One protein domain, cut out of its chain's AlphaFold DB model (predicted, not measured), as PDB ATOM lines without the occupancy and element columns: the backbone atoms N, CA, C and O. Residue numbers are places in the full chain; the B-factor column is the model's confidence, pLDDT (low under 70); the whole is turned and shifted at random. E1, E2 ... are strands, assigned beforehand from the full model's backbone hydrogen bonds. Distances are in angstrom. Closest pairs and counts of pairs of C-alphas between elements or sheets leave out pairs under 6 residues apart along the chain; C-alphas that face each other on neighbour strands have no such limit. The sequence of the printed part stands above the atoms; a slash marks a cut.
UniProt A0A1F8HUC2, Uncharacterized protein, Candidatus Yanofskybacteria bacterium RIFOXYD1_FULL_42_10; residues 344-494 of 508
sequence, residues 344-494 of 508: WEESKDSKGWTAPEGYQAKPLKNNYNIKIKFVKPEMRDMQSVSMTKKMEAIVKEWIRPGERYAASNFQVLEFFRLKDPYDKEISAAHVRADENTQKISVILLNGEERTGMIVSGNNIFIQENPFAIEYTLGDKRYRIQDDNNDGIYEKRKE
ATOM      1  N   TRP A 344      41.048  24.926 -35.374       79.25
ATOM      2  CA  TRP A 344      42.051  25.775 -34.745       79.25
ATOM      3  C   TRP A 344      43.289  25.906 -35.633       79.25
ATOM      4  O   TRP A 344      43.893  24.916 -36.030       79.25
ATOM      5  N   GLU A 345      43.678  27.145 -35.894       85.56
ATOM      6  CA  GLU A 345      44.953  27.535 -36.478       85.56
ATOM      7  C   GLU A 345      46.033  27.578 -35.390       85.56
ATOM      8  O   GLU A 345      45.883  28.281 -34.388       85.56
ATOM      9  N   GLU A 346      47.142  26.874 -35.596       86.19
ATOM     10  CA  GLU A 346      48.293  26.921 -34.688       86.19
ATOM     11  C   GLU A 346      49.189  28.133 -34.987       86.19
ATOM     12  O   GLU A 346      49.411  28.500 -36.147       86.19
ATOM     13  N   SER A 347      49.696  28.777 -33.934       84.19
ATOM     14  CA  SER A 347      50.672  29.860 -34.043       84.19
ATOM     15  C   SER A 347      51.983  29.324 -34.611       84.19
ATOM     16  O   SER A 347      52.511  28.314 -34.155       84.19
ATOM     17  N   LYS A 348      52.546  30.035 -35.591       77.50
ATOM     18  CA  LYS A 348      53.884  29.742 -36.133       77.50
ATOM     19  C   LYS A 348      55.005  30.437 -35.360       77.50
ATOM     20  O   LYS A 348      56.169  30.107 -35.562       77.50
ATOM     21  N   ASP A 349      54.660  31.420 -34.529       78.56
ATOM     22  CA  ASP A 349      55.603  32.154 -33.691       78.56
ATOM     23  C   ASP A 349      55.557  31.613 -32.256       78.56
ATOM     24  O   ASP A 349      54.484  31.356 -31.704       78.56
ATOM     25  N   SER A 350      56.739  31.513 -31.651       79.75
ATOM     26  CA  SER A 350      56.982  31.278 -30.224       79.75
ATOM     27  C   SER A 350      56.256  32.245 -29.284       79.75
ATOM     28  O   SER A 350      56.072  31.928 -28.116       79.75
ATOM     29  N   LYS A 351      55.837  33.418 -29.774       81.88
ATOM     30  CA  LYS A 351      55.070  34.410 -28.999       81.88
ATOM     31  C   LYS A 351      53.567  34.127 -28.921       81.88
ATOM     32  O   LYS A 351      52.871  34.817 -28.180       81.88
ATOM     33  N   GLY A 352      53.069  33.142 -29.671       88.56
ATOM     34  CA  GLY A 352      51.644  32.828 -29.742       88.56
ATOM     35  C   GLY A 352      50.821  33.890 -30.477       88.56
ATOM     36  O   GLY A 352      51.331  34.881 -31.006       88.56
ATOM     37  N   TRP A 353      49.511  33.674 -30.519       90.31
ATOM     38  CA  TRP A 353      48.555  34.660 -30.999       90.31
ATOM     39  C   TRP A 353      48.308  35.740 -29.942       90.31
ATOM     40  O   TRP A 353      48.251  35.460 -28.749       90.31
ATOM     41  N   THR A 354      48.089  36.982 -30.375       87.00
ATOM     42  CA  THR A 354      47.808  38.105 -29.470       87.00
ATOM     43  C   THR A 354      46.500  38.798 -29.832       87.00
ATOM     44  O   THR A 354      46.160  38.954 -31.008       87.00
ATOM     45  N   ALA A 355      45.774  39.261 -28.817       84.75
ATOM     46  CA  ALA A 355      44.660  40.181 -29.013       84.75
ATOM     47  C   ALA A 355      45.169  41.573 -29.466       84.75
ATOM     48  O   ALA A 355      46.347  41.882 -29.265       84.75
ATOM     49  N   PRO A 356      44.312  42.425 -30.066       78.75
ATOM     50  CA  PRO A 356      44.678  43.785 -30.456       78.75
ATOM     51  C   PRO A 356      45.230  44.592 -29.277       78.75
ATOM     52  O   PRO A 356      44.807  44.398 -28.142       78.75
ATOM     53  N   GLU A 357      46.142  45.527 -29.527       75.75
ATOM     54  CA  GLU A 357      46.664  46.401 -28.473       75.75
ATOM     55  C   GLU A 357      45.655  47.501 -28.080       75.75
ATOM     56  O   GLU A 357      44.748  47.850 -28.833       75.75
ATOM     57  N   GLY A 358      45.818  48.080 -26.885       70.50
ATOM     58  CA  GLY A 358      45.139  49.330 -26.504       70.50
ATOM     59  C   GLY A 358      43.702  49.215 -25.976       70.50
ATOM     60  O   GLY A 358      43.106  50.241 -25.662       70.50
ATOM     61  N   TYR A 359      43.147  48.009 -25.813       76.50
ATOM     62  CA  TYR A 359      41.810  47.833 -25.212       76.50
ATOM     63  C   TYR A 359      41.786  48.047 -23.688       76.50
ATOM     64  O   TYR A 359      40.739  48.361 -23.125       76.50
ATOM     65  N   GLN A 360      42.929  47.922 -23.009       79.06
ATOM     66  CA  GLN A 360      43.054  48.186 -21.573       79.06
ATOM     67  C   GLN A 360      43.382  49.672 -21.341       79.06
ATOM     68  O   GLN A 360      44.441  50.150 -21.758       79.06
ATOM     69  N   ALA A 361      42.509  50.405 -20.647       67.75
ATOM     70  CA  ALA A 361      42.712  51.814 -20.313       67.75
ATOM     71  C   ALA A 361      43.882  51.966 -19.332       67.75
ATOM     72  O   ALA A 361      43.804  51.571 -18.169       67.75
ATOM     73  N   LYS A 362      44.992  52.546 -19.787       67.75
ATOM     74  CA  LYS A 362      46.147  52.849 -18.930       67.75
ATOM     75  C   LYS A 362      45.897  54.141 -18.131       67.75
ATOM     76  O   LYS A 362      45.221  55.031 -18.639       67.75
ATOM     77  N   PRO A 363      46.446  54.284 -16.908       63.34
ATOM     78  CA  PRO A 363      47.328  53.342 -16.210       63.34
ATOM     79  C   PRO A 363      46.591  52.300 -15.349       63.34
ATOM     80  O   PRO A 363      47.198  51.308 -14.964       63.34
ATOM     81  N   LEU A 364      45.302  52.504 -15.054       63.50
ATOM     82  CA  LEU A 364      44.575  51.739 -14.030       63.50
ATOM     83  C   LEU A 364      44.037  50.378 -14.501       63.50
ATOM     84  O   LEU A 364      43.694  49.552 -13.661       63.50
ATOM     85  N   LYS A 365      43.952  50.137 -15.817       72.06
ATOM     86  CA  LYS A 365      43.423  48.911 -16.440       72.06
ATOM     87  C   LYS A 365      42.066  48.477 -15.871       72.06
ATOM     88  O   LYS A 365      41.847  47.291 -15.690       72.06
ATOM     89  N   ASN A 366      41.173  49.418 -15.567       72.94
ATOM     90  CA  ASN A 366      39.923  49.174 -14.833       72.94
ATOM     91  C   ASN A 366      38.651  49.364 -15.680       72.94
ATOM     92  O   ASN A 366      37.564  49.519 -15.133       72.94
ATOM     93  N   ASN A 367      38.768  49.371 -17.007       77.25
ATOM     94  CA  ASN A 367      37.658  49.519 -17.949       77.25
ATOM     95  C   ASN A 367      37.109  48.153 -18.398       77.25
ATOM     96  O   ASN A 367      37.160  47.817 -19.579       77.25
ATOM     97  N   TYR A 368      36.586  47.361 -17.463       79.12
ATOM     98  CA  TYR A 368      35.919  46.095 -17.778       79.12
ATOM     99  C   TYR A 368      34.744  45.812 -16.845       79.12
ATOM    100  O   TYR A 368      34.768  46.186 -15.670       79.12
ATOM    101  N   ASN A 369      33.772  45.082 -17.384       77.12
ATOM    102  CA  ASN A 369      32.712  44.415 -16.640       77.12
ATOM    103  C   ASN A 369      33.156  42.996 -16.263       77.12
ATOM    104  O   ASN A 369      33.977  42.377 -16.946       77.12
ATOM    105  N   ILE A 370      32.593  42.463 -15.183       78.50
ATOM    106  CA  ILE A 370      32.826  41.085 -14.743       78.50
ATOM    107  C   ILE A 370      31.610  40.248 -15.113       78.50
ATOM    108  O   ILE A 370      30.489  40.577 -14.736       78.50
ATOM    109  N   LYS A 371      31.843  39.127 -15.795       77.75
ATOM    110  CA  LYS A 371      30.830  38.113 -16.093       77.75
ATOM    111  C   LYS A 371      31.237  36.786 -15.468       77.75
ATOM    112  O   LYS A 371      32.403  36.404 -15.510       77.75
ATOM    113  N   ILE A 372      30.285  36.066 -14.888       77.81
ATOM    114  CA  ILE A 372      30.520  34.731 -14.329       77.81
ATOM    115  C   ILE A 372      29.817  33.727 -15.227       77.81
ATOM    116  O   ILE A 372      28.602  33.786 -15.412       77.81
ATOM    117  N   LYS A 373      30.589  32.805 -15.794       79.06
ATOM    118  CA  LYS A 373      30.070  31.706 -16.599       79.06
ATOM    119  C   LYS A 373      29.847  30.508 -15.687       79.06
ATOM    120  O   LYS A 373      30.775  30.085 -15.004       79.06
ATOM    121  N   PHE A 374      28.634  29.964 -15.672       79.50
ATOM    122  CA  PHE A 374      28.297  28.747 -14.930       79.50
ATOM    123  C   PHE A 374      28.237  27.544 -15.871       79.50
ATOM    124  O   PHE A 374      27.832  27.677 -17.027       79.50
ATOM    125  N   VAL A 375      28.590  26.367 -15.354       77.00
ATOM    126  CA  VAL A 375      28.396  25.098 -16.064       77.00
ATOM    127  C   VAL A 375      26.891  24.877 -16.258       77.00
ATOM    128  O   VAL A 375      26.122  24.966 -15.299       77.00
ATOM    129  N   LYS A 376      26.455  24.614 -17.497       68.50
ATOM    130  CA  LYS A 376      25.048  24.295 -17.784       68.50
ATOM    131  C   LYS A 376      24.702  22.925 -17.174       68.50
ATOM    132  O   LYS A 376      25.449  21.983 -17.429       68.50
ATOM    133  N   PRO A 377      23.602  22.792 -16.409       62.66
ATOM    134  CA  PRO A 377      23.184  21.496 -15.880       62.66
ATOM    135  C   PRO A 377      22.783  20.554 -17.024       62.66
ATOM    136  O   PRO A 377      22.199  20.992 -18.020       62.66
ATOM    137  N   GLU A 378      23.088  19.262 -16.893       57.78
ATOM    138  CA  GLU A 378      22.608  18.251 -17.837       57.78
ATOM    139  C   GLU A 378      21.080  18.105 -17.713       57.78
ATOM    140  O   GLU A 378      20.521  18.217 -16.622       57.78
ATOM    141  N   MET A 379      20.373  17.838 -18.821       52.03
ATOM    142  CA  MET A 379      18.896  17.784 -18.840       52.03
ATOM    143  C   MET A 379      18.284  16.800 -17.823       52.03
ATOM    144  O   MET A 379      17.115  16.947 -17.472       52.03
ATOM    145  N   ARG A 380      19.043  15.803 -17.342       48.44
ATOM    146  CA  ARG A 380      18.583  14.857 -16.311       48.44
ATOM    147  C   ARG A 380      18.429  15.486 -14.921       48.44
ATOM    148  O   ARG A 380      17.595  15.006 -14.161       48.44
ATOM    149  N   ASP A 381      19.136  16.575 -14.628       52.47
ATOM    150  CA  ASP A 381      19.175  17.194 -13.295       52.47
ATOM    151  C   ASP A 381      18.184  18.360 -13.133       52.47
ATOM    152  O   ASP A 381      18.058  18.937 -12.054       52.47
ATOM    153  N   MET A 382      17.417  18.692 -14.181       51.50
ATOM    154  CA  MET A 382      16.439  19.792 -14.166       51.50
ATOM    155  C   MET A 382      15.227  19.560 -13.242       51.50
ATOM    156  O   MET A 382      14.468  20.498 -13.003       51.50
ATOM    157  N   GLN A 383      15.021  18.345 -12.718       46.50
ATOM    158  CA  GLN A 383      13.905  18.033 -11.809       46.50
ATOM    159  C   GLN A 383      14.230  18.218 -10.320       46.50
ATOM    160  O   GLN A 383      13.311  18.296  -9.506       46.50
ATOM    161  N   SER A 384      15.504  18.352  -9.948       47.97
ATOM    162  CA  SER A 384      15.902  18.765  -8.602       47.97
ATOM    163  C   SER A 384      16.330  20.225  -8.646       47.97
ATOM    164  O   SER A 384      17.224  20.576  -9.410       47.97
ATOM    165  N   VAL A 385      15.727  21.083  -7.819       50.12
ATOM    166  CA  VAL A 385      16.261  22.428  -7.558       50.12
ATOM    167  C   VAL A 385      17.595  22.240  -6.833       50.12
ATOM    168  O   VAL A 385      17.647  22.230  -5.606       50.12
ATOM    169  N   SER A 386      18.668  21.984  -7.585       53.28
ATOM    170  CA  SER A 386      20.001  21.887  -7.012       53.28
ATOM    171  C   SER A 386      20.347  23.256  -6.445       53.28
ATOM    172  O   SER A 386      20.473  24.241  -7.174       53.28
ATOM    173  N   MET A 387      20.475  23.320  -5.120       58.38
ATOM    174  CA  MET A 387      20.964  24.498  -4.413       58.38
ATOM    175  C   MET A 387      22.490  24.627  -4.515       58.38
ATOM    176  O   MET A 387      23.089  25.299  -3.681       58.38
ATOM    177  N   THR A 388      23.131  24.029  -5.522       66.88
ATOM    178  CA  THR A 388      24.550  24.226  -5.829       66.88
ATOM    179  C   THR A 388      24.744  24.606  -7.297       66.88
ATOM    180  O   THR A 388      24.031  24.146  -8.189       66.88
ATOM    181  N   LYS A 389      25.700  25.500  -7.563       72.06
ATOM    182  CA  LYS A 389      26.152  25.857  -8.917       72.06
ATOM    183  C   LYS A 389      27.649  25.590  -9.021       72.06
ATOM    184  O   LYS A 389      28.371  25.735  -8.041       72.06
ATOM    185  N   LYS A 390      28.135  25.263 -10.218       78.25
ATOM    186  CA  LYS A 390      29.571  25.202 -10.512       78.25
ATOM    187  C   LYS A 390      29.938  26.336 -11.458       78.25
ATOM    188  O   LYS A 390      29.365  26.453 -12.542       78.25
ATOM    189  N   MET A 391      30.864  27.190 -11.038       78.94
ATOM    190  CA  MET A 391      31.412  28.219 -11.916       78.94
ATOM    191  C   MET A 391      32.358  27.553 -12.926       78.94
ATOM    192  O   MET A 391      33.184  26.719 -12.571       78.94
ATOM    193  N   GLU A 392      32.201  27.896 -14.200       82.12
ATOM    194  CA  GLU A 392      33.058  27.442 -15.297       82.12
ATOM    195  C   GLU A 392      34.251  28.389 -15.471       82.12
ATOM    196  O   GLU A 392      35.389  27.947 -15.602       82.12
ATOM    197  N   ALA A 393      33.990  29.700 -15.470       85.06
ATOM    198  CA  ALA A 393      35.007  30.732 -15.634       85.06
ATOM    199  C   ALA A 393      34.507  32.082 -15.110       85.06
ATOM    200  O   ALA A 393      33.304  32.357 -15.102       85.06
ATOM    201  N   ILE A 394      35.441  32.961 -14.755       85.81
ATOM    202  CA  ILE A 394      35.172  34.398 -14.633       85.81
ATOM    203  C   ILE A 394      35.735  35.078 -15.880       85.81
ATOM    204  O   ILE A 394      36.854  34.797 -16.305       85.81
ATOM    205  N   VAL A 395      34.943  35.961 -16.474       86.25
ATOM    206  CA  VAL A 395      35.228  36.631 -17.738       86.25
ATOM    207  C   VAL A 395      35.336  38.127 -17.489       86.25
ATOM    208  O   VAL A 395      34.428  38.728 -16.912       86.25
ATOM    209  N   LYS A 396      36.434  38.739 -17.933       86.00
ATOM    210  CA  LYS A 396      36.540  40.197 -18.023       86.00
ATOM    211  C   LYS A 396      36.083  40.628 -19.406       86.00
ATOM    212  O   LYS A 396      36.684  40.239 -20.404       86.00
ATOM    213  N   GLU A 397      35.023  41.419 -19.458       82.38
ATOM    214  CA  GLU A 397      34.544  42.055 -20.681       82.38
ATOM    215  C   GLU A 397      35.058  43.487 -20.727       82.38
ATOM    216  O   GLU A 397      34.570  44.353 -20.001       82.38
ATOM    217  N   TRP A 398      36.060  43.736 -21.564       80.94
ATOM    218  CA  TRP A 398      36.657  45.058 -21.688       80.94
ATOM    219  C   TRP A 398      35.736  46.002 -22.464       80.94
ATOM    220  O   TRP A 398      35.173  45.625 -23.491       80.94
ATOM    221  N   ILE A 399      35.596  47.230 -21.963       73.69
ATOM    222  CA  ILE A 399      34.745  48.293 -22.522       73.69
ATOM    223  C   ILE A 399      35.589  49.460 -23.041       73.69
ATOM    224  O   ILE A 399      36.736  49.646 -22.620       73.69
ATOM    225  N   ARG A 400      35.035  50.287 -23.937       66.69
ATOM    226  CA  ARG A 400      35.798  51.374 -24.561       66.69
ATOM    227  C   ARG A 400      36.217  52.375 -23.484       66.69
ATOM    228  O   ARG A 400      35.396  52.716 -22.629       66.69
ATOM    229  N   PRO A 401      37.471  52.869 -23.497       60.62
ATOM    230  CA  PRO A 401      37.864  53.950 -22.604       60.62
ATOM    231  C   PRO A 401      36.891  55.134 -22.743       60.62
ATOM    232  O   PRO A 401      36.734  55.674 -23.831       60.62
ATOM    233  N   GLY A 402      36.222  55.512 -21.648       57.38
ATOM    234  CA  GLY A 402      35.240  56.607 -21.625       57.38
ATOM    235  C   GLY A 402      33.772  56.208 -21.844       57.38
ATOM    236  O   GLY A 402      32.898  57.018 -21.550       57.38
ATOM    237  N   GLU A 403      33.471  54.975 -22.263       56.47
ATOM    238  CA  GLU A 403      32.101  54.502 -22.550       56.47
ATOM    239  C   GLU A 403      31.643  53.458 -21.514       56.47
ATOM    240  O   GLU A 403      31.436  52.279 -21.817       56.47
ATOM    241  N   ARG A 404      31.513  53.873 -20.246       51.72
ATOM    242  CA  ARG A 404      30.982  52.990 -19.192       51.72
ATOM    243  C   ARG A 404      29.529  52.595 -19.496       51.72
ATOM    244  O   ARG A 404      28.727  53.453 -19.849       51.72
ATOM    245  N   TYR A 405      29.200  51.316 -19.299       50.56
ATOM    246  CA  TYR A 405      27.846  50.740 -19.404       50.56
ATOM    247  C   TYR A 405      27.200  50.718 -20.805       50.56
ATOM    248  O   TYR A 405      25.994  50.501 -20.918       50.56
ATOM    249  N   ALA A 406      27.966  50.891 -21.886       48.09
ATOM    250  CA  ALA A 406      27.459  50.640 -23.237       48.09
ATOM    251  C   ALA A 406      27.371  49.127 -23.513       48.09
ATOM    252  O   ALA A 406      28.310  48.384 -23.216       48.09
ATOM    253  N   ALA A 407      26.263  48.671 -24.112       46.00
ATOM    254  CA  ALA A 407      26.145  47.301 -24.603       46.00
ATOM    255  C   ALA A 407      27.276  47.032 -25.606       46.00
ATOM    256  O   ALA A 407      27.362  47.653 -26.667       46.00
ATOM    257  N   SER A 408      28.185  46.132 -25.239       48.00
ATOM    258  CA  SER A 408      29.335  45.781 -26.058       48.00
ATOM    259  C   SER A 408      28.851  44.999 -27.278       48.00
ATOM    260  O   SER A 408      28.694  43.783 -27.225       48.00
ATOM    261  N   ASN A 409      28.725  45.671 -28.424       47.09
ATOM    262  CA  ASN A 409      28.795  45.023 -29.740       47.09
ATOM    263  C   ASN A 409      30.246  44.578 -30.071       47.09
ATOM    264  O   ASN A 409      30.670  44.597 -31.225       47.09
ATOM    265  N   PHE A 410      30.967  44.113 -29.038       52.25
ATOM    266  CA  PHE A 410      32.195  43.315 -29.017       52.25
ATOM    267  C   PHE A 410      33.548  44.033 -29.021       52.25
ATOM    268  O   PHE A 410      34.222  44.140 -30.047       52.25
ATOM    269  N   GLN A 411      34.003  44.354 -27.806       68.38
ATOM    270  CA  GLN A 411      35.415  44.439 -27.413       68.38
ATOM    271  C   GLN A 411      35.891  43.186 -26.650       68.38
ATOM    272  O   GLN A 411      35.111  42.266 -26.398       68.38
ATOM    273  N   VAL A 412      37.205  43.121 -26.401       82.50
ATOM    274  CA  VAL A 412      37.971  41.945 -25.953       82.50
ATOM    275  C   VAL A 412      37.356  41.283 -24.709       82.50
ATOM    276  O   VAL A 412      37.089  41.955 -23.715       82.50
ATOM    277  N   LEU A 413      37.158  39.964 -24.756       86.88
ATOM    278  CA  LEU A 413      36.764  39.136 -23.614       86.88
ATOM    279  C   LEU A 413      37.945  38.279 -23.177       86.88
ATOM    280  O   LEU A 413      38.494  37.541 -23.988       86.88
ATOM    281  N   GLU A 414      38.290  38.318 -21.900       89.75
ATOM    282  CA  GLU A 414      39.326  37.466 -21.315       89.75
ATOM    283  C   GLU A 414      38.680  36.453 -20.366       89.75
ATOM    284  O   GLU A 414      37.997  36.841 -19.416       89.75
ATOM    285  N   PHE A 415      38.893  35.161 -20.609       89.81
ATOM    286  CA  PHE A 415      38.341  34.064 -19.817       89.81
ATOM    287  C   PHE A 415      39.397  33.536 -18.855       89.81
ATOM    288  O   PHE A 415      40.461  33.087 -19.278       89.81
ATOM    289  N   PHE A 416      39.088  33.536 -17.562       89.62
ATOM    290  CA  PHE A 416      40.015  33.117 -16.522       89.62
ATOM    291  C   PHE A 416      39.558  31.833 -15.840       89.62
ATOM    292  O   PHE A 416      38.377  31.660 -15.519       89.62
ATOM    293  N   ARG A 417      40.529  30.955 -15.576       87.31
ATOM    294  CA  ARG A 417      40.328  29.775 -14.735       87.31
ATOM    295  C   ARG A 417      40.189  30.201 -13.278       87.31
ATOM    296  O   ARG A 417      40.809  31.169 -12.832       87.31
ATOM    297  N   LEU A 418      39.389  29.446 -12.544       87.00
ATOM    298  CA  LEU A 418      39.141  29.656 -11.126       87.00
ATOM    299  C   LEU A 418      40.263  29.024 -10.295       87.00
ATOM    300  O   LEU A 418      40.868  28.031 -10.702       87.00
ATOM    301  N   LYS A 419      40.565  29.620  -9.143       88.12
ATOM    302  CA  LYS A 419      41.443  29.030  -8.123       88.12
ATOM    303  C   LYS A 419      40.641  28.086  -7.230       88.12
ATOM    304  O   LYS A 419      39.442  28.286  -7.064       88.12
ATOM    305  N   ASP A 420      41.301  27.124  -6.590       81.31
ATOM    306  CA  ASP A 420      40.693  26.383  -5.479       81.31
ATOM    307  C   ASP A 420      40.341  27.363  -4.334       81.31
ATOM    308  O   ASP A 420      41.132  28.274  -4.054       81.31
ATOM    309  N   PRO A 421      39.168  27.245  -3.683       82.50
ATOM    310  CA  PRO A 421      38.132  26.217  -3.858       82.50
ATOM    311  C   PRO A 421      37.005  26.602  -4.840       82.50
ATOM    312  O   PRO A 421      35.958  25.959  -4.862       82.50
ATOM    313  N   TYR A 422      37.160  27.676  -5.614       84.06
ATOM    314  CA  TYR A 422      36.105  28.270  -6.446       84.06
ATOM    315  C   TYR A 422      35.815  27.499  -7.741       84.06
ATOM    316  O   TYR A 422      34.784  27.732  -8.366       84.06
ATOM    317  N   ASP A 423      36.703  26.591  -8.142       78.50
ATOM    318  CA  ASP A 423      36.529  25.657  -9.260       78.50
ATOM    319  C   ASP A 423      35.645  24.438  -8.913       78.50
ATOM    320  O   ASP A 423      35.323  23.623  -9.786       78.50
ATOM    321  N   LYS A 424      35.229  24.319  -7.646       80.81
ATOM    322  CA  LYS A 424      34.307  23.297  -7.126       80.81
ATOM    323  C   LYS A 424      32.861  23.805  -7.104       80.81
ATOM    324  O   LYS A 424      32.568  24.947  -7.453       80.81
ATOM    325  N   GLU A 425      31.932  22.930  -6.725       77.31
ATOM    326  CA  GLU A 425      30.548  23.340  -6.476       77.31
ATOM    327  C   GLU A 425      30.469  24.342  -5.318       77.31
ATOM    328  O   GLU A 425      31.124  24.184  -4.287       77.31
ATOM    329  N   ILE A 426      29.642  25.366  -5.498       74.31
ATOM    330  CA  ILE A 426      29.378  26.435  -4.535       74.31
ATOM    331  C   ILE A 426      27.877  26.513  -4.242       74.31
ATOM    332  O   ILE A 426      27.058  26.026  -5.026       74.31
ATOM    333  N   SER A 427      27.500  27.126  -3.118       60.53
ATOM    334  CA  SER A 427      26.090  27.261  -2.738       60.53
ATOM    335  C   SER A 427      25.346  28.162  -3.735       60.53
ATOM    336  O   SER A 427      25.837  29.226  -4.109       60.53
ATOM    337  N   ALA A 428      24.153  27.756  -4.180       52.50
ATOM    338  CA  ALA A 428      23.338  28.464  -5.175       52.50
ATOM    339  C   ALA A 428      22.809  29.812  -4.674       52.50
ATOM    340  O   ALA A 428      22.360  30.631  -5.477       52.50
ATOM    341  N   ALA A 429      22.891  30.067  -3.370       52.97
ATOM    342  CA  ALA A 429      22.557  31.347  -2.781       52.97
ATOM    343  C   ALA A 429      23.777  32.280  -2.822       52.97
ATOM    344  O   ALA A 429      24.391  32.500  -1.793       52.97
ATOM    345  N   HIS A 430      24.040  32.918  -3.966       61.72
ATOM    346  CA  HIS A 430      24.891  34.115  -4.130       61.72
ATOM    347  C   HIS A 430      26.340  33.885  -4.600       61.72
ATOM    348  O   HIS A 430      27.278  33.726  -3.817       61.72
ATOM    349  N   VAL A 431      26.522  34.060  -5.915       63.16
ATOM    350  CA  VAL A 431      27.677  34.802  -6.432       63.16
ATOM    351  C   VAL A 431      27.176  36.178  -6.840       63.16
ATOM    352  O   VAL A 431      26.353  36.281  -7.746       63.16
ATOM    353  N   ARG A 432      27.634  37.230  -6.162       68.31
ATOM    354  CA  ARG A 432      27.299  38.614  -6.518       68.31
ATOM    355  C   ARG A 432      28.534  39.278  -7.095       68.31
ATOM    356  O   ARG A 432      29.547  39.367  -6.405       68.31
ATOM    357  N   ALA A 433      28.444  39.726  -8.341       69.19
ATOM    358  CA  ALA A 433      29.414  40.636  -8.925       69.19
ATOM    359  C   ALA A 433      28.844  42.055  -8.832       69.19
ATOM    360  O   ALA A 433      27.764  42.323  -9.348       69.19
ATOM    361  N   ASP A 434      29.545  42.951  -8.147       67.31
ATOM    362  CA  ASP A 434      29.249  44.377  -8.185       67.31
ATOM    363  C   ASP A 434      29.911  44.978  -9.426       67.31
ATOM    364  O   ASP A 434      31.141  45.078  -9.530       67.31
ATOM    365  N   GLU A 435      29.062  45.375 -10.367       59.69
ATOM    366  CA  GLU A 435      29.427  45.951 -11.659       59.69
ATOM    367  C   GLU A 435      30.186  47.281 -11.527       59.69
ATOM    368  O   GLU A 435      30.971  47.631 -12.404       59.69
ATOM    369  N   ASN A 436      30.014  48.003 -10.413       59.75
ATOM    370  CA  ASN A 436      30.636  49.307 -10.182       59.75
ATOM    371  C   ASN A 436      31.988  49.210  -9.473       59.75
ATOM    372  O   ASN A 436      32.822  50.106  -9.616       59.75
ATOM    373  N   THR A 437      32.200  48.151  -8.687       67.88
ATOM    374  CA  THR A 437      33.387  48.014  -7.827       67.88
ATOM    375  C   THR A 437      34.285  46.835  -8.191       67.88
ATOM    376  O   THR A 437      35.292  46.615  -7.519       67.88
ATOM    377  N   GLN A 438      33.955  46.087  -9.256       77.06
ATOM    378  CA  GLN A 438      34.697  44.894  -9.700       77.06
ATOM    379  C   GLN A 438      34.837  43.840  -8.588       77.06
ATOM    380  O   GLN A 438      35.781  43.041  -8.554       77.06
ATOM    381  N   LYS A 439      33.899  43.866  -7.646       81.38
ATOM    382  CA  LYS A 439      33.911  43.072  -6.428       81.38
ATOM    383  C   LYS A 439      33.064  41.833  -6.646       81.38
ATOM    384  O   LYS A 439      31.932  41.935  -7.104       81.38
ATOM    385  N   ILE A 440      33.606  40.674  -6.311       82.94
ATOM    386  CA  ILE A 440      32.874  39.412  -6.297       82.94
ATOM    387  C   ILE A 440      32.733  38.950  -4.849       82.94
ATOM    388  O   ILE A 440      33.705  38.968  -4.088       82.94
ATOM    389  N   SER A 441      31.531  38.507  -4.495       82.00
ATOM    390  CA  SER A 441      31.218  37.807  -3.249       82.00
ATOM    391  C   SER A 441      30.698  36.408  -3.584       82.00
ATOM    392  O   SER A 441      29.748  36.289  -4.356       82.00
ATOM    393  N   VAL A 442      31.327  35.367  -3.034       82.56
ATOM    394  CA  VAL A 442      30.975  33.946  -3.213       82.56
ATOM    395  C   VAL A 442      30.702  33.322  -1.849       82.56
ATOM    396  O   VAL A 442      31.534  33.443  -0.949       82.56
ATOM    397  N   ILE A 443      29.588  32.598  -1.719       81.12
ATOM    398  CA  ILE A 443      29.299  31.758  -0.549       81.12
ATOM    399  C   ILE A 443      29.662  30.299  -0.859       81.12
ATOM    400  O   ILE A 443      29.116  29.676  -1.774       81.12
ATOM    401  N   LEU A 444      30.607  29.750  -0.097       80.94
ATOM    402  CA  LEU A 444      31.050  28.360  -0.219       80.94
ATOM    403  C   LEU A 444      30.030  27.390   0.412       80.94
ATOM    404  O   LEU A 444      29.171  27.784   1.199       80.94
ATOM    405  N   LEU A 445      30.128  26.093   0.096       77.75
ATOM    406  CA  LEU A 445      29.208  25.065   0.619       77.75
ATOM    407  C   LEU A 445      29.247  24.913   2.149       77.75
ATOM    408  O   LEU A 445      28.272  24.474   2.749       77.75
ATOM    409  N   ASN A 446      30.358  25.292   2.783       78.62
ATOM    410  CA  ASN A 446      30.510  25.319   4.240       78.62
ATOM    411  C   ASN A 446      29.863  26.562   4.898       78.62
ATOM    412  O   ASN A 446      29.971  26.719   6.112       78.62
ATOM    413  N   GLY A 447      29.224  27.445   4.118       73.38
ATOM    414  CA  GLY A 447      28.603  28.688   4.586       73.38
ATOM    415  C   GLY A 447      29.559  29.878   4.716       73.38
ATOM    416  O   GLY A 447      29.123  30.960   5.100       73.38
ATOM    417  N   GLU A 448      30.846  29.714   4.397       81.94
ATOM    418  CA  GLU A 448      31.831  30.797   4.426       81.94
ATOM    419  C   GLU A 448      31.601  31.771   3.258       81.94
ATOM    420  O   GLU A 448      31.648  31.378   2.088       81.94
ATOM    421  N   GLU A 449      31.387  33.051   3.567       84.12
ATOM    422  CA  GLU A 449      31.318  34.117   2.566       84.12
ATOM    423  C   GLU A 449      32.710  34.704   2.324       84.12
ATOM    424  O   GLU A 449      33.356  35.236   3.231       84.12
ATOM    425  N   ARG A 450      33.166  34.651   1.071       84.62
ATOM    426  CA  ARG A 450      34.417  35.273   0.639       84.62
ATOM    427  C   ARG A 450      34.153  36.380  -0.350       84.62
ATOM    428  O   ARG A 450      33.483  36.190  -1.359       84.62
ATOM    429  N   THR A 451      34.757  37.524  -0.076       83.94
ATOM    430  CA  THR A 451      34.583  38.738  -0.857       83.94
ATOM    431  C   THR A 451      35.940  39.306  -1.248       83.94
ATOM    432  O   THR A 451      36.825  39.430  -0.407       83.94
ATOM    433  N   GLY A 452      36.102  39.687  -2.512       82.50
ATOM    434  CA  GLY A 452      37.343  40.274  -3.016       82.50
ATOM    435  C   GLY A 452      37.142  41.012  -4.336       82.50
ATOM    436  O   GLY A 452      36.090  40.914  -4.961       82.50
ATOM    437  N   MET A 453      38.152  41.768  -4.757       82.31
ATOM    438  CA  MET A 453      38.142  42.468  -6.043       82.31
ATOM    439  C   MET A 453      38.831  41.622  -7.112       82.31
ATOM    440  O   MET A 453      39.817  40.939  -6.841       82.31
ATOM    441  N   ILE A 454      38.327  41.683  -8.340       80.00
ATOM    442  CA  ILE A 454      38.976  41.088  -9.505       80.00
ATOM    443  C   ILE A 454      39.789  42.187 -10.165       80.00
ATOM    444  O   ILE A 454      39.288  42.796 -11.092       80.00
ATOM    445  N   VAL A 455      41.008  42.464  -9.694       73.69
ATOM    446  CA  VAL A 455      41.923  43.474 -10.271       73.69
ATOM    447  C   VAL A 455      43.309  42.877 -10.539       73.69
ATOM    448  O   VAL A 455      43.639  41.794 -10.055       73.69
ATOM    449  N   SER A 456      44.123  43.556 -11.351       65.69
ATOM    450  CA  SER A 456      45.498  43.122 -11.648       65.69
ATOM    451  C   SER A 456      46.355  43.137 -10.376       65.69
ATOM    452  O   SER A 456      46.415  44.156  -9.695       65.69
ATOM    453  N   GLY A 457      47.022  42.024 -10.053       62.59
ATOM    454  CA  GLY A 457      47.946  41.913  -8.913       62.59
ATOM    455  C   GLY A 457      47.308  41.652  -7.539       62.59
ATOM    456  O   GLY A 457      48.029  41.328  -6.601       62.59
ATOM    457  N   ASN A 458      45.980  41.729  -7.403       66.56
ATOM    458  CA  ASN A 458      45.275  41.351  -6.174       66.56
ATOM    459  C   ASN A 458      43.987  40.597  -6.525       66.56
ATOM    460  O   ASN A 458      42.957  41.210  -6.803       66.56
ATOM    461  N   ASN A 459      44.073  39.264  -6.583       77.44
ATOM    462  CA  ASN A 459      42.954  38.413  -6.975       77.44
ATOM    463  C   ASN A 459      42.988  37.036  -6.300       77.44
ATOM    464  O   ASN A 459      43.890  36.225  -6.540       77.44
ATOM    465  N   ILE A 460      41.965  36.761  -5.493       84.38
ATOM    466  CA  ILE A 460      41.811  35.490  -4.778       84.38
ATOM    467  C   ILE A 460      40.986  34.452  -5.551       84.38
ATOM    468  O   ILE A 460      41.085  33.274  -5.236       84.38
ATOM    469  N   PHE A 461      40.218  34.854  -6.569       85.50
ATOM    470  CA  PHE A 461      39.235  33.995  -7.243       85.50
ATOM    471  C   PHE A 461      39.747  33.348  -8.530       85.50
ATOM    472  O   PHE A 461      39.373  32.216  -8.831       85.50
ATOM    473  N   ILE A 462      40.581  34.051  -9.301       87.62
ATOM    474  CA  ILE A 462      41.059  33.597 -10.614       87.62
ATOM    475  C   ILE A 462      42.575  33.506 -10.693       87.62
ATOM    476  O   ILE A 462      43.304  34.146  -9.928       87.62
ATOM    477  N   GLN A 463      43.037  32.704 -11.647       87.44
ATOM    478  CA  GLN A 463      44.431  32.644 -12.068       87.44
ATOM    479  C   GLN A 463      44.879  33.962 -12.725       87.44
ATOM    480  O   GLN A 463      44.057  34.808 -13.080       87.44
ATOM    481  N   GLU A 464      46.195  34.154 -12.821       83.62
ATOM    482  CA  GLU A 464      46.791  35.411 -13.287       83.62
ATOM    483  C   GLU A 464      46.551  35.654 -14.782       83.62
ATOM    484  O   GLU A 464      46.106  36.741 -15.158       83.62
ATOM    485  N   ASN A 465      46.770  34.629 -15.608       87.31
ATOM    486  CA  ASN A 465      46.595  34.698 -17.054       87.31
ATOM    487  C   ASN A 465      45.211  34.170 -17.472       87.31
ATOM    488  O   ASN A 465      44.717  33.196 -16.892       87.31
ATOM    489  N   PRO A 466      44.562  34.788 -18.477       90.31
ATOM    490  CA  PRO A 466      43.377  34.206 -19.080       90.31
ATOM    491  C   PRO A 466      43.770  33.016 -19.956       90.31
ATOM    492  O   PRO A 466      44.708  33.114 -20.739       90.31
ATOM    493  N   PHE A 467      43.013  31.923 -19.882       90.94
ATOM    494  CA  PHE A 467      43.249  30.728 -20.703       90.94
ATOM    495  C   PHE A 467      42.667  30.862 -22.116       90.94
ATOM    496  O   PHE A 467      42.972  30.079 -23.009       90.94
ATOM    497  N   ALA A 468      41.775  31.830 -22.327       91.50
ATOM    498  CA  ALA A 468      41.257  32.150 -23.644       91.50
ATOM    499  C   ALA A 468      40.937  33.637 -23.748       91.50
ATOM    500  O   ALA A 468      40.483  34.255 -22.782       91.50
ATOM    501  N   ILE A 469      41.127  34.194 -24.940       91.56
ATOM    502  CA  ILE A 469      40.749  35.569 -25.254       91.56
ATOM    503  C   ILE A 469      39.906  35.572 -26.524       91.56
ATOM    504  O   ILE A 469      40.262  34.946 -27.519       91.56
ATOM    505  N   GLU A 470      38.792  36.293 -26.512       90.75
ATOM    506  CA  GLU A 470      37.975  36.527 -27.701       90.75
ATOM    507  C   GLU A 470      37.998  37.998 -28.095       90.75
ATOM    508  O   GLU A 470      37.823  38.875 -27.253       90.75
ATOM    509  N   TYR A 471      38.181  38.288 -29.379       85.62
ATOM    510  CA  TYR A 471      38.261  39.661 -29.870       85.62
ATOM    511  C   TYR A 471      37.720  39.803 -31.291       85.62
ATOM    512  O   TYR A 471      37.671  38.849 -32.069       85.62
ATOM    513  N   THR A 472      37.328  41.026 -31.629       81.12
ATOM    514  CA  THR A 472      36.854  41.399 -32.964       81.12
ATOM    515  C   THR A 472      37.966  42.140 -33.700       81.12
ATOM    516  O   THR A 472      38.572  43.055 -33.142       81.12
ATOM    517  N   LEU A 473      38.236  41.755 -34.947       76.50
ATOM    518  CA  LEU A 473      39.189  42.427 -35.832       76.50
ATOM    519  C   LEU A 473      38.550  42.577 -37.220       76.50
ATOM    520  O   LEU A 473      38.327  41.585 -37.917       76.50
ATOM    521  N   GLY A 474      38.237  43.817 -37.604       75.06
ATOM    522  CA  GLY A 474      37.400  44.093 -38.776       75.06
ATOM    523  C   GLY A 474      36.008  43.479 -38.609       75.06
ATOM    524  O   GLY A 474      35.392  43.610 -37.553       75.06
ATOM    525  N   ASP A 475      35.539  42.751 -39.624       73.00
ATOM    526  CA  ASP A 475      34.230  42.084 -39.597       73.00
ATOM    527  C   ASP A 475      34.234  40.693 -38.956       73.00
ATOM    528  O   ASP A 475      33.170  40.083 -38.820       73.00
ATOM    529  N   LYS A 476      35.401  40.188 -38.544       80.94
ATOM    530  CA  LYS A 476      35.578  38.828 -38.025       80.94
ATOM    531  C   LYS A 476      35.811  38.815 -36.520       80.94
ATOM    532  O   LYS A 476      36.371  39.756 -35.954       80.94
ATOM    533  N   ARG A 477      35.418  37.716 -35.873       83.62
ATOM    534  CA  ARG A 477      35.664  37.466 -34.450       83.62
ATOM    535  C   ARG A 477      36.536  36.231 -34.288       83.62
ATOM    536  O   ARG A 477      36.298  35.206 -34.920       83.62
ATOM    537  N   TYR A 478      37.533  36.339 -33.426       88.62
ATOM    538  CA  TYR A 478      38.502  35.287 -33.171       88.62
ATOM    539  C   TYR A 478      38.490  34.902 -31.699       88.62
ATOM    540  O   TYR A 478      38.253  35.743 -30.833       88.62
ATOM    541  N   ARG A 479      38.789  33.633 -31.436       91.56
ATOM    542  CA  ARG A 479      39.143  33.101 -30.124       91.56
ATOM    543  C   ARG A 479      40.574  32.605 -30.177       91.56
ATOM    544  O   ARG A 479      40.897  31.824 -31.067       91.56
ATOM    545  N   ILE A 480      41.398  33.036 -29.234       93.19
ATOM    546  CA  ILE A 480      42.736  32.497 -28.997       93.19
ATOM    547  C   ILE A 480      42.746  31.729 -27.678       93.19
ATOM    548  O   ILE A 480      41.989  32.076 -26.768       93.19
ATOM    549  N   GLN A 481      43.529  30.658 -27.597       93.38
ATOM    550  CA  GLN A 481      43.517  29.739 -26.462       93.38
ATOM    551  C   GLN A 481      44.934  29.332 -26.067       93.38
ATOM    552  O   GLN A 481      45.758  29.076 -26.942       93.38
ATOM    553  N   ASP A 482      45.152  29.319 -24.754       90.81
ATOM    554  CA  ASP A 482      46.340  28.836 -24.057       90.81
ATOM    555  C   ASP A 482      45.968  27.488 -23.417       90.81
ATOM    556  O   ASP A 482      45.112  27.402 -22.519       90.81
ATOM    557  N   ASP A 483      46.552  26.417 -23.949       84.06
ATOM    558  CA  ASP A 483      46.237  25.054 -23.522       84.06
ATOM    559  C   ASP A 483      47.042  24.612 -22.290       84.06
ATOM    560  O   ASP A 483      46.570  23.758 -21.528       84.06
ATOM    561  N   ASN A 484      48.229  25.184 -22.079       83.25
ATOM    562  CA  ASN A 484      49.209  24.728 -21.090       83.25
ATOM    563  C   ASN A 484      49.337  25.677 -19.870       83.25
ATOM    564  O   ASN A 484      49.964  25.315 -18.871       83.25
ATOM    565  N   ASN A 485      48.658  26.826 -19.919       78.06
ATOM    566  CA  ASN A 485      48.611  27.891 -18.923       78.06
ATOM    567  C   ASN A 485      49.941  28.641 -18.706       78.06
ATOM    568  O   ASN A 485      50.209  29.103 -17.590       78.06
ATOM    569  N   ASP A 486      50.781  28.753 -19.737       82.94
ATOM    570  CA  ASP A 486      52.047  29.497 -19.714       82.94
ATOM    571  C   ASP A 486      51.899  30.981 -20.118       82.94
ATOM    572  O   ASP A 486      52.850  31.758 -19.987       82.94
ATOM    573  N   GLY A 487      50.698  31.404 -20.529       81.81
ATOM    574  CA  GLY A 487      50.402  32.756 -21.007       81.81
ATOM    575  C   GLY A 487      50.666  32.975 -22.502       81.81
ATOM    576  O   GLY A 487      50.546  34.111 -22.970       81.81
ATOM    577  N   ILE A 488      51.012  31.926 -23.253       88.50
ATOM    578  CA  ILE A 488      51.208  31.923 -24.705       88.50
ATOM    579  C   ILE A 488      49.997  31.249 -25.356       88.50
ATOM    580  O   ILE A 488      49.693  30.092 -25.110       88.50
ATOM    581  N   TYR A 489      49.300  31.965 -26.239       91.75
ATOM    582  CA  TYR A 489      48.112  31.423 -26.906       91.75
ATOM    583  C   TYR A 489      48.492  30.688 -28.193       91.75
ATOM    584  O   TYR A 489      48.684  31.313 -29.241       91.75
ATOM    585  N   GLU A 490      48.594  29.363 -28.160       90.88
ATOM    586  CA  GLU A 490      49.093  28.588 -29.300       90.88
ATOM    587  C   GLU A 490      48.049  28.415 -30.404       90.88
ATOM    588  O   GLU A 490      48.406  28.173 -31.557       90.88
ATOM    589  N   LYS A 491      46.759  28.563 -30.086       91.94
ATOM    590  CA  LYS A 491      45.657  28.260 -31.011       91.94
ATOM    591  C   LYS A 491      44.762  29.462 -31.261       91.94
ATOM    592  O   LYS A 491      44.446  30.199 -30.334       91.94
ATOM    593  N   ARG A 492      44.288  29.621 -32.502       91.75
ATOM    594  CA  ARG A 492      43.295  30.624 -32.914       91.75
ATOM    595  C   ARG A 492      42.173  30.004 -33.734       91.75
ATOM    596  O   ARG A 492      42.426  29.193 -34.609       91.75
ATOM    597  N   LYS A 493      40.931  30.416 -33.512       90.62
ATOM    598  CA  LYS A 493      39.775  29.985 -34.308       90.62
ATOM    599  C   LYS A 493      38.856  31.162 -34.607       90.62
ATOM    600  O   LYS A 493      38.606  31.985 -33.729       90.62
ATOM    601  N   GLU A 494      38.334  31.232 -35.831       87.62
ATOM    602  CA  GLU A 494      37.239  32.150 -36.171       87.62
ATOM    603  C   GLU A 494      35.934  31.643 -35.530       87.62
ATOM    604  O   GLU A 494      35.578  30.468 -35.653       87.62
TER     605      GLU A 494
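Overview. This is residues 344 to 494 of the 508 residues of an uncharacterized protein of Candidatus Yanofskybacteria bacterium RIFOXYD1_FULL_42_10 (UniProt A0A1F8HUC2). A long, strongly twisted sheet runs from E1 and E2 through E3 and E8 to E9 and E10, and a small three-stranded sheet, E5 E6 E7, folds over its E1 and E2 end, only partly face to face with it. The loop between E1 and E2 sticks out at residues 378 to 384, and residues 345 to 346 pair with E10 at the far end. The printed part has 151 residues with ten named strands, E1 to E10 in chain order, and no named helix; the class is all strand, though the strands hold only 63 residues. The larger sheet is branched and the smaller has the order E5 E6 E7; the neighbours in both are antiparallel. The whole is compact, with a radius of gyration of the C-alphas of 16.7 A and spans of 45 by 35 by 28 A.

Along the chain. Residues 344 to 367 hold no named element. E1, residues 368 to 374, begins at C-alpha 368 (35.919, 46.095, -17.778) and is 19.2 A long. E2, residues 388 to 398, is 28.8 A long and bends by 54 degrees at residue 392. E3 is residues 413 to 418, E4 residues 425 to 427, E5 residues 431 to 434, E6 residues 439 to 443 and E7 residues 449 to 453. E8, residues 462 to 473, is 26.8 A long and bends by 65 degrees at residue 465. E9 is residues 476 to 481; E10, residues 491 to 494, ends at C-alpha 494 (37.239, 32.150, -36.171).

Arrangement. E2 has E1 on one side and E3 and E4 on the other. E1, E2 and E3 form a meander, each strand the antiparallel neighbour of the one before; N 371 and O 395 are 2.8 A apart, and N 396 and O 414 2.9 A. E4 pairs with E2 through N 389 and O 426, 2.9 A. E3 pairs with E8 through N 415 and O 468, 2.8 A. The meander E8 E9 E10 follows, with N 471 and O 478 at 2.9 A and N 479 and O 493 at 2.8 A. E5 E6 E7 is the third meander, with N 432 and O 441 at 2.9 A and N 442 and O 450 at 2.9 A. Between the sheets, the closest C-alphas of E1 and E5 are those of Ile 370 and Ala 433, 6.8 A; E7 and E8 are apart.

Size, cuts and confidence. The two C-alphas farthest apart, those of Asp 349 and Gln 383, are 49.2 A apart. The printed part has no cut. The links E1 to E2 and E2 to E3 are long. The mean pLDDT of the printed part is 75.8; 43 residues are under 70, among them 376 to 388 and 400 to 411.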